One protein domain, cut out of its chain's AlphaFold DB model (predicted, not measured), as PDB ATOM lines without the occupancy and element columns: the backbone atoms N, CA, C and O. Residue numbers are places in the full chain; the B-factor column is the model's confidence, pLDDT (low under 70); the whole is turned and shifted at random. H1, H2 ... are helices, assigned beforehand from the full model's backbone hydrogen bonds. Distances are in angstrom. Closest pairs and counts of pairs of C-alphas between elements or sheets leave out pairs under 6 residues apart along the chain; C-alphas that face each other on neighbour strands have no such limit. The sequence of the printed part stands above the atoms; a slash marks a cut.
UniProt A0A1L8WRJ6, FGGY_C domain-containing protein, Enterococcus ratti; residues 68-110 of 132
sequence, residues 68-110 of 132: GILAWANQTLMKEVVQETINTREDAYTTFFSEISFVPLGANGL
ATOM      1  N   GLY A  68      11.030 -28.480 -37.638       90.50
ATOM      2  CA  GLY A  68      12.190 -27.996 -36.886       90.50
ATOM      3  C   GLY A  68      13.524 -28.598 -37.350       90.50
ATOM      4  O   GLY A  68      14.539 -27.908 -37.301       90.50
ATOM      5  N   ILE A  69      13.526 -29.829 -37.878       92.56
ATOM      6  CA  ILE A  69      14.732 -30.472 -38.425       92.56
ATOM      7  C   ILE A  69      15.237 -29.714 -39.653       92.56
ATOM      8  O   ILE A  69      16.434 -29.470 -39.772       92.56
ATOM      9  N   LEU A  70      14.335 -29.314 -40.556       90.25
ATOM     10  CA  LEU A  70      14.709 -28.559 -41.756       90.25
ATOM     11  C   LEU A  70      15.256 -27.179 -41.387       90.25
ATOM     12  O   LEU A  70      16.263 -26.744 -41.943       90.25
ATOM     13  N   ALA A  71      14.634 -26.510 -40.414       89.44
ATOM     14  CA  ALA A  71      15.135 -25.240 -39.899       89.44
ATOM     15  C   ALA A  71      16.534 -25.388 -39.276       89.44
ATOM     16  O   ALA A  71      17.413 -24.571 -39.550       89.44
ATOM     17  N   TRP A  72      16.759 -26.444 -38.489       92.19
ATOM     18  CA  TRP A  72      18.071 -26.768 -37.937       92.19
ATOM     19  C   TRP A  72      19.097 -27.029 -39.047       92.19
ATOM     20  O   TRP A  72      20.143 -26.390 -39.043       92.19
ATOM     21  N   ALA A  73      18.783 -27.876 -40.031       92.81
ATOM     22  CA  ALA A  73      19.689 -28.210 -41.132       92.81
ATOM     23  C   ALA A  73      20.086 -26.972 -41.955       92.81
ATOM     24  O   ALA A  73      21.258 -26.797 -42.286       92.81
ATOM     25  N   ASN A  74      19.136 -26.069 -42.212       89.75
ATOM     26  CA  ASN A  74      19.398 -24.781 -42.856       89.75
ATOM     27  C   ASN A  74      20.387 -23.914 -42.064       89.75
ATOM     28  O   ASN A  74      21.238 -23.249 -42.645       89.75
ATOM     29  N   GLN A  75      20.279 -23.910 -40.735       89.56
ATOM     30  CA  GLN A  75      21.112 -23.073 -39.868       89.56
ATOM     31  C   GLN A  75      22.478 -23.691 -39.544       89.56
ATOM     32  O   GLN A  75      23.391 -22.954 -39.164       89.56
ATOM     33  N   THR A  76      22.625 -25.013 -39.665       91.75
ATOM     34  CA  THR A  76      23.841 -25.739 -39.264       91.75
ATOM     35  C   THR A  76      24.623 -26.315 -40.435       91.75
ATOM     36  O   THR A  76      25.836 -26.134 -40.476       91.75
ATOM     37  N   LEU A  77      23.960 -26.991 -41.374       91.81
ATOM     38  CA  LEU A  77      24.609 -27.712 -42.474       91.81
ATOM     39  C   LEU A  77      24.698 -26.876 -43.753       91.81
ATOM     40  O   LEU A  77      25.637 -27.044 -44.518       91.81
ATOM     41  N   MET A  78      23.725 -25.990 -43.978       90.12
ATOM     42  CA  MET A  78      23.582 -25.213 -45.220       90.12
ATOM     43  C   MET A  78      23.675 -23.705 -44.974       90.12
ATOM     44  O   MET A  78      23.097 -22.901 -45.707       90.12
ATOM     45  N   LYS A  79      24.386 -23.305 -43.917       89.50
ATOM     46  CA  LYS A  79      24.428 -21.918 -43.453       89.50
ATOM     47  C   LYS A  79      24.951 -20.966 -44.527       89.50
ATOM     48  O   LYS A  79      24.403 -19.877 -44.678       89.50
ATOM     49  N   GLU A  80      25.987 -21.360 -45.262       88.50
ATOM     50  CA  GLU A  80      26.553 -20.561 -46.351       88.50
ATOM     51  C   GLU A  80      25.530 -20.354 -47.472       88.50
ATOM     52  O   GLU A  80      25.293 -19.219 -47.878       88.50
ATOM     53  N   VAL A  81      24.847 -21.424 -47.886       86.06
ATOM     54  CA  VAL A  81      23.808 -21.390 -48.926       86.06
ATOM     55  C   VAL A  81      22.663 -20.460 -48.522       86.06
ATOM     56  O   VAL A  81      22.272 -19.579 -49.282       86.06
ATOM     57  N   VAL A  82      22.158 -20.590 -47.293       84.06
ATOM     58  CA  VAL A  82      21.086 -19.725 -46.769       84.06
ATOM     59  C   VAL A  82      21.544 -18.267 -46.645       84.06
ATOM     60  O   VAL A  82      20.752 -17.343 -46.819       84.06
ATOM     61  N   GLN A  83      22.821 -18.020 -46.358       85.69
ATOM     62  CA  GLN A  83      23.351 -16.661 -46.276       85.69
ATOM     63  C   GLN A  83      23.426 -15.984 -47.652       85.69
ATOM     64  O   GLN A  83      23.245 -14.766 -47.741       85.69
ATOM     65  N   GLU A  84      23.662 -16.748 -48.718       83.25
ATOM     66  CA  GLU A  84      23.642 -16.249 -50.094       83.25
ATOM     67  C   GLU A  84      22.229 -15.865 -50.546       83.25
ATOM     68  O   GLU A  84      22.071 -14.838 -51.214       83.25
ATOM     69  N   THR A  85      21.192 -16.584 -50.093       84.69
ATOM     70  CA  THR A  85      19.802 -16.258 -50.464       84.69
ATOM     71  C   THR A  85      19.346 -14.889 -49.962       84.69
ATOM     72  O   THR A  85      18.509 -14.239 -50.589       84.69
ATOM     73  N   ILE A  86      19.943 -14.378 -48.879       79.75
ATOM     74  CA  ILE A  86      19.685 -13.017 -48.377       79.75
ATOM     75  C   ILE A  86      20.070 -11.964 -49.425       79.75
ATOM     76  O   ILE A  86      19.378 -10.952 -49.574       79.75
ATOM     77  N   ASN A  87      21.147 -12.205 -50.176       79.25
ATOM     78  CA  ASN A  87      21.619 -11.293 -51.213       79.25
ATOM     79  C   ASN A  87      20.791 -11.420 -52.498       79.25
ATOM     80  O   ASN A  87      20.523 -10.408 -53.149       79.25
ATOM     81  N   THR A  88      20.361 -12.636 -52.848       81.88
ATOM     82  CA  THR A  88      19.559 -12.907 -54.055       81.88
ATOM     83  C   THR A  88      18.059 -12.665 -53.851       81.88
ATOM     84  O   THR A  88      17.326 -12.531 -54.830       81.88
ATOM     85  N   ARG A  89      17.606 -12.514 -52.595       82.56
ATOM     86  CA  ARG A  89      16.191 -12.455 -52.171       82.56
ATOM     87  C   ARG A  89      15.387 -13.698 -52.555       82.56
ATOM     88  O   ARG A  89      14.174 -13.617 -52.747       82.56
ATOM     89  N   GLU A  90      16.062 -14.830 -52.668       84.00
ATOM     90  CA  GLU A  90      15.428 -16.116 -52.928       84.00
ATOM     91  C   GLU A  90      14.926 -16.750 -51.626       84.00
ATOM     92  O   GLU A  90      15.406 -16.461 -50.527       84.00
ATOM     93  N   ASP A  91      13.919 -17.613 -51.746       87.88
ATOM     94  CA  ASP A  91      13.409 -18.374 -50.611       87.88
ATOM     95  C   ASP A  91      14.430 -19.439 -50.183       87.88
ATOM     96  O   ASP A  91      14.821 -20.300 -50.971       87.88
ATOM     97  N   ALA A  92      14.835 -19.400 -48.910       84.88
ATOM     98  CA  ALA A  92      15.882 -20.267 -48.376       84.88
ATOM     99  C   ALA A  92      15.559 -21.765 -48.511       84.88
ATOM    100  O   ALA A  92      16.462 -22.565 -48.745       84.88
ATOM    101  N   TYR A  93      14.284 -22.156 -48.391       87.62
ATOM    102  CA  TYR A  93      13.886 -23.556 -48.550       87.62
ATOM    103  C   TYR A  93      13.939 -24.000 -50.009       87.62
ATOM    104  O   TYR A  93      14.371 -25.114 -50.292       87.62
ATOM    105  N   THR A  94      13.550 -23.131 -50.938       89.06
ATOM    106  CA  THR A  94      13.658 -23.397 -52.375       89.06
ATOM    107  C   THR A  94      15.111 -23.645 -52.775       89.06
ATOM    108  O   THR A  94      15.391 -24.665 -53.406       89.06
ATOM    109  N   THR A  95      16.038 -22.786 -52.340       88.38
ATOM    110  CA  THR A  95      17.477 -22.971 -52.588       88.38
ATOM    111  C   THR A  95      18.014 -24.228 -51.896       88.38
ATOM    112  O   THR A  95      18.735 -25.011 -52.505       88.38
ATOM    113  N   PHE A  96      17.614 -24.495 -50.649       88.25
ATOM    114  CA  PHE A  96      17.990 -25.731 -49.954       88.25
ATOM    115  C   PHE A  96      17.601 -26.981 -50.755       88.25
ATOM    116  O   PHE A  96      18.433 -27.859 -50.982       88.25
ATOM    117  N   PHE A  97      16.348 -27.059 -51.219       91.06
ATOM    118  CA  PHE A  97      15.869 -28.211 -51.979       91.06
ATOM    119  C   PHE A  97      16.532 -28.330 -53.352       91.06
ATOM    120  O   PHE A  97      16.738 -29.455 -53.812       91.06
ATOM    121  N   SER A  98      16.901 -27.219 -54.002       91.19
ATOM    122  CA  SER A  98      17.668 -27.286 -55.247       91.19
ATOM    123  C   SER A  98      19.077 -27.827 -55.022       91.19
ATOM    124  O   SER A  98      19.508 -28.689 -55.789       91.19
ATOM    125  N   GLU A  99      19.754 -27.409 -53.949       90.81
ATOM    126  CA  GLU A  99      21.105 -27.879 -53.623       90.81
ATOM    127  C   GLU A  99      21.145 -29.383 -53.352       90.81
ATOM    128  O   GLU A  99      22.068 -30.059 -53.787       90.81
ATOM    129  N   ILE A 100      20.128 -29.948 -52.696       92.50
ATOM    130  CA  ILE A 100      20.100 -31.391 -52.403       92.50
ATOM    131  C   ILE A 100      19.418 -32.230 -53.493       92.50
ATOM    132  O   ILE A 100      19.331 -33.451 -53.364       92.50
ATOM    133  N   SER A 101      18.933 -31.612 -54.573       95.62
ATOM    134  CA  SER A 101      18.118 -32.290 -55.595       95.62
ATOM    135  C   SER A 101      18.848 -33.411 -56.343       95.62
ATOM    136  O   SER A 101      18.208 -34.316 -56.877       95.62
ATOM    137  N   PHE A 102      20.184 -33.377 -56.366       96.00
ATOM    138  CA  PHE A 102      21.012 -34.400 -57.004       96.00
ATOM    139  C   PHE A 102      21.208 -35.656 -56.137       96.00
ATOM    140  O   PHE A 102      21.726 -36.662 -56.628       96.00
ATOM    141  N   VAL A 103      20.835 -35.614 -54.853       96.19
ATOM    142  CA  VAL A 103      21.008 -36.737 -53.926       96.19
ATOM    143  C   VAL A 103      20.043 -37.866 -54.316       96.19
ATOM    144  O   VAL A 103      18.835 -37.642 -54.409       96.19
ATOM    145  N   PRO A 104      20.532 -39.100 -54.542       96.81
ATOM    146  CA  PRO A 104      19.661 -40.211 -54.903       96.81
ATOM    147  C   PRO A 104      18.751 -40.610 -53.737       96.81
ATOM    148  O   PRO A 104      19.096 -40.440 -52.564       96.81
ATOM    149  N   LEU A 105      17.605 -41.219 -54.060       95.94
ATOM    150  CA  LEU A 105      16.736 -41.840 -53.058       95.94
ATOM    151  C   LEU A 105      17.545 -42.788 -52.161       95.94
ATOM    152  O   LEU A 105      18.346 -43.588 -52.642       95.94
ATOM    153  N   GLY A 106      17.333 -42.679 -50.849       95.75
ATOM    154  CA  GLY A 106      18.086 -43.435 -49.846       95.75
ATOM    155  C   GLY A 106      19.464 -42.859 -49.498       95.75
ATOM    156  O   GLY A 106      20.184 -43.499 -48.741       95.75
ATOM    157  N   ALA A 107      19.846 -41.692 -50.034       96.19
ATOM    158  CA  ALA A 107      21.043 -40.938 -49.641       96.19
ATOM    159  C   ALA A 107      22.343 -41.774 -49.600       96.19
ATOM    160  O   ALA A 107      23.166 -41.622 -48.702       96.19
ATOM    161  N   ASN A 108      22.524 -42.690 -50.561       96.81
ATOM    162  CA  ASN A 108      23.655 -43.633 -50.613       96.81
ATOM    163  C   ASN A 108      23.842 -44.480 -49.335       96.81
ATOM    164  O   ASN A 108      24.956 -44.890 -49.017       96.81
ATOM    165  N   GLY A 109      22.756 -44.759 -48.614       97.19
ATOM    166  CA  GLY A 109      22.767 -45.553 -47.387       97.19
ATOM    167  C   GLY A 109      23.026 -44.752 -46.110       97.19
ATOM    168  O   GLY A 109      23.091 -45.360 -45.044       97.19
ATOM    169  N   LEU A 110      23.149 -43.424 -46.190       96.62
ATOM    170  CA  LEU A 110      23.187 -42.569 -45.005       96.62
ATOM    171  C   LEU A 110      21.829 -42.607 -44.293       96.62
ATOM    172  O   LEU A 110      20.785 -42.410 -44.920       96.62
TER     173      LEU A 110
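What this domain is: This is residues 68 to 110 of the 132 residues of the protein "FGGY_C domain-containing protein" of Enterococcus ratti (UniProt A0A1L8WRJ6). Three short helices make a small body, with H2 and H3 packed at a steep angle and H1 crosswise near both; residues 100 to 110 stick out as a tail. The 43 printed residues hold H1, H2 and H3 in that order and no named strand: all helix. The whole is only just loose, close to compact, with a radius of gyration of the C-alphas of 11.2 A, spanning 34 by 20 by 15 A.

Where its parts are: Find C-alpha 68 at (12.190, -27.996, -36.886); from there H1 runs to residue 76, 12.1 A. H2 follows, residues 79 to 88, 14.7 A. H3, residues 92 to 99, 10.6 A, ends at C-alpha 99, (21.105, -27.879, -53.623).

How they stand to each other: H1 is close to but not clearly touching H2, about perpendicular at 86 degrees; their closest C-alphas, Asn 74 and Val 82, are 6.6 A apart. H1 stands likewise to H3, at 74 degrees, with C-alphas Asn 74 and Phe 96 closest at 7.3 A. H2 and H3 touch, opposite ways at a steep tilt of 67 degrees; look at C-alphas Val 82 and Ala 92, the closest, 5.5 A apart. Every O i to N i+4 pair is within hydrogen-bond range in H1 and H3, and 4 of 6 in H2.

The domain as a whole: The C-alphas of Asn 87 and Gly 109 are farthest apart, 34.5 A. Both links are tight, the printed part has no cut, and no printed residue is under 70 in pLDDT.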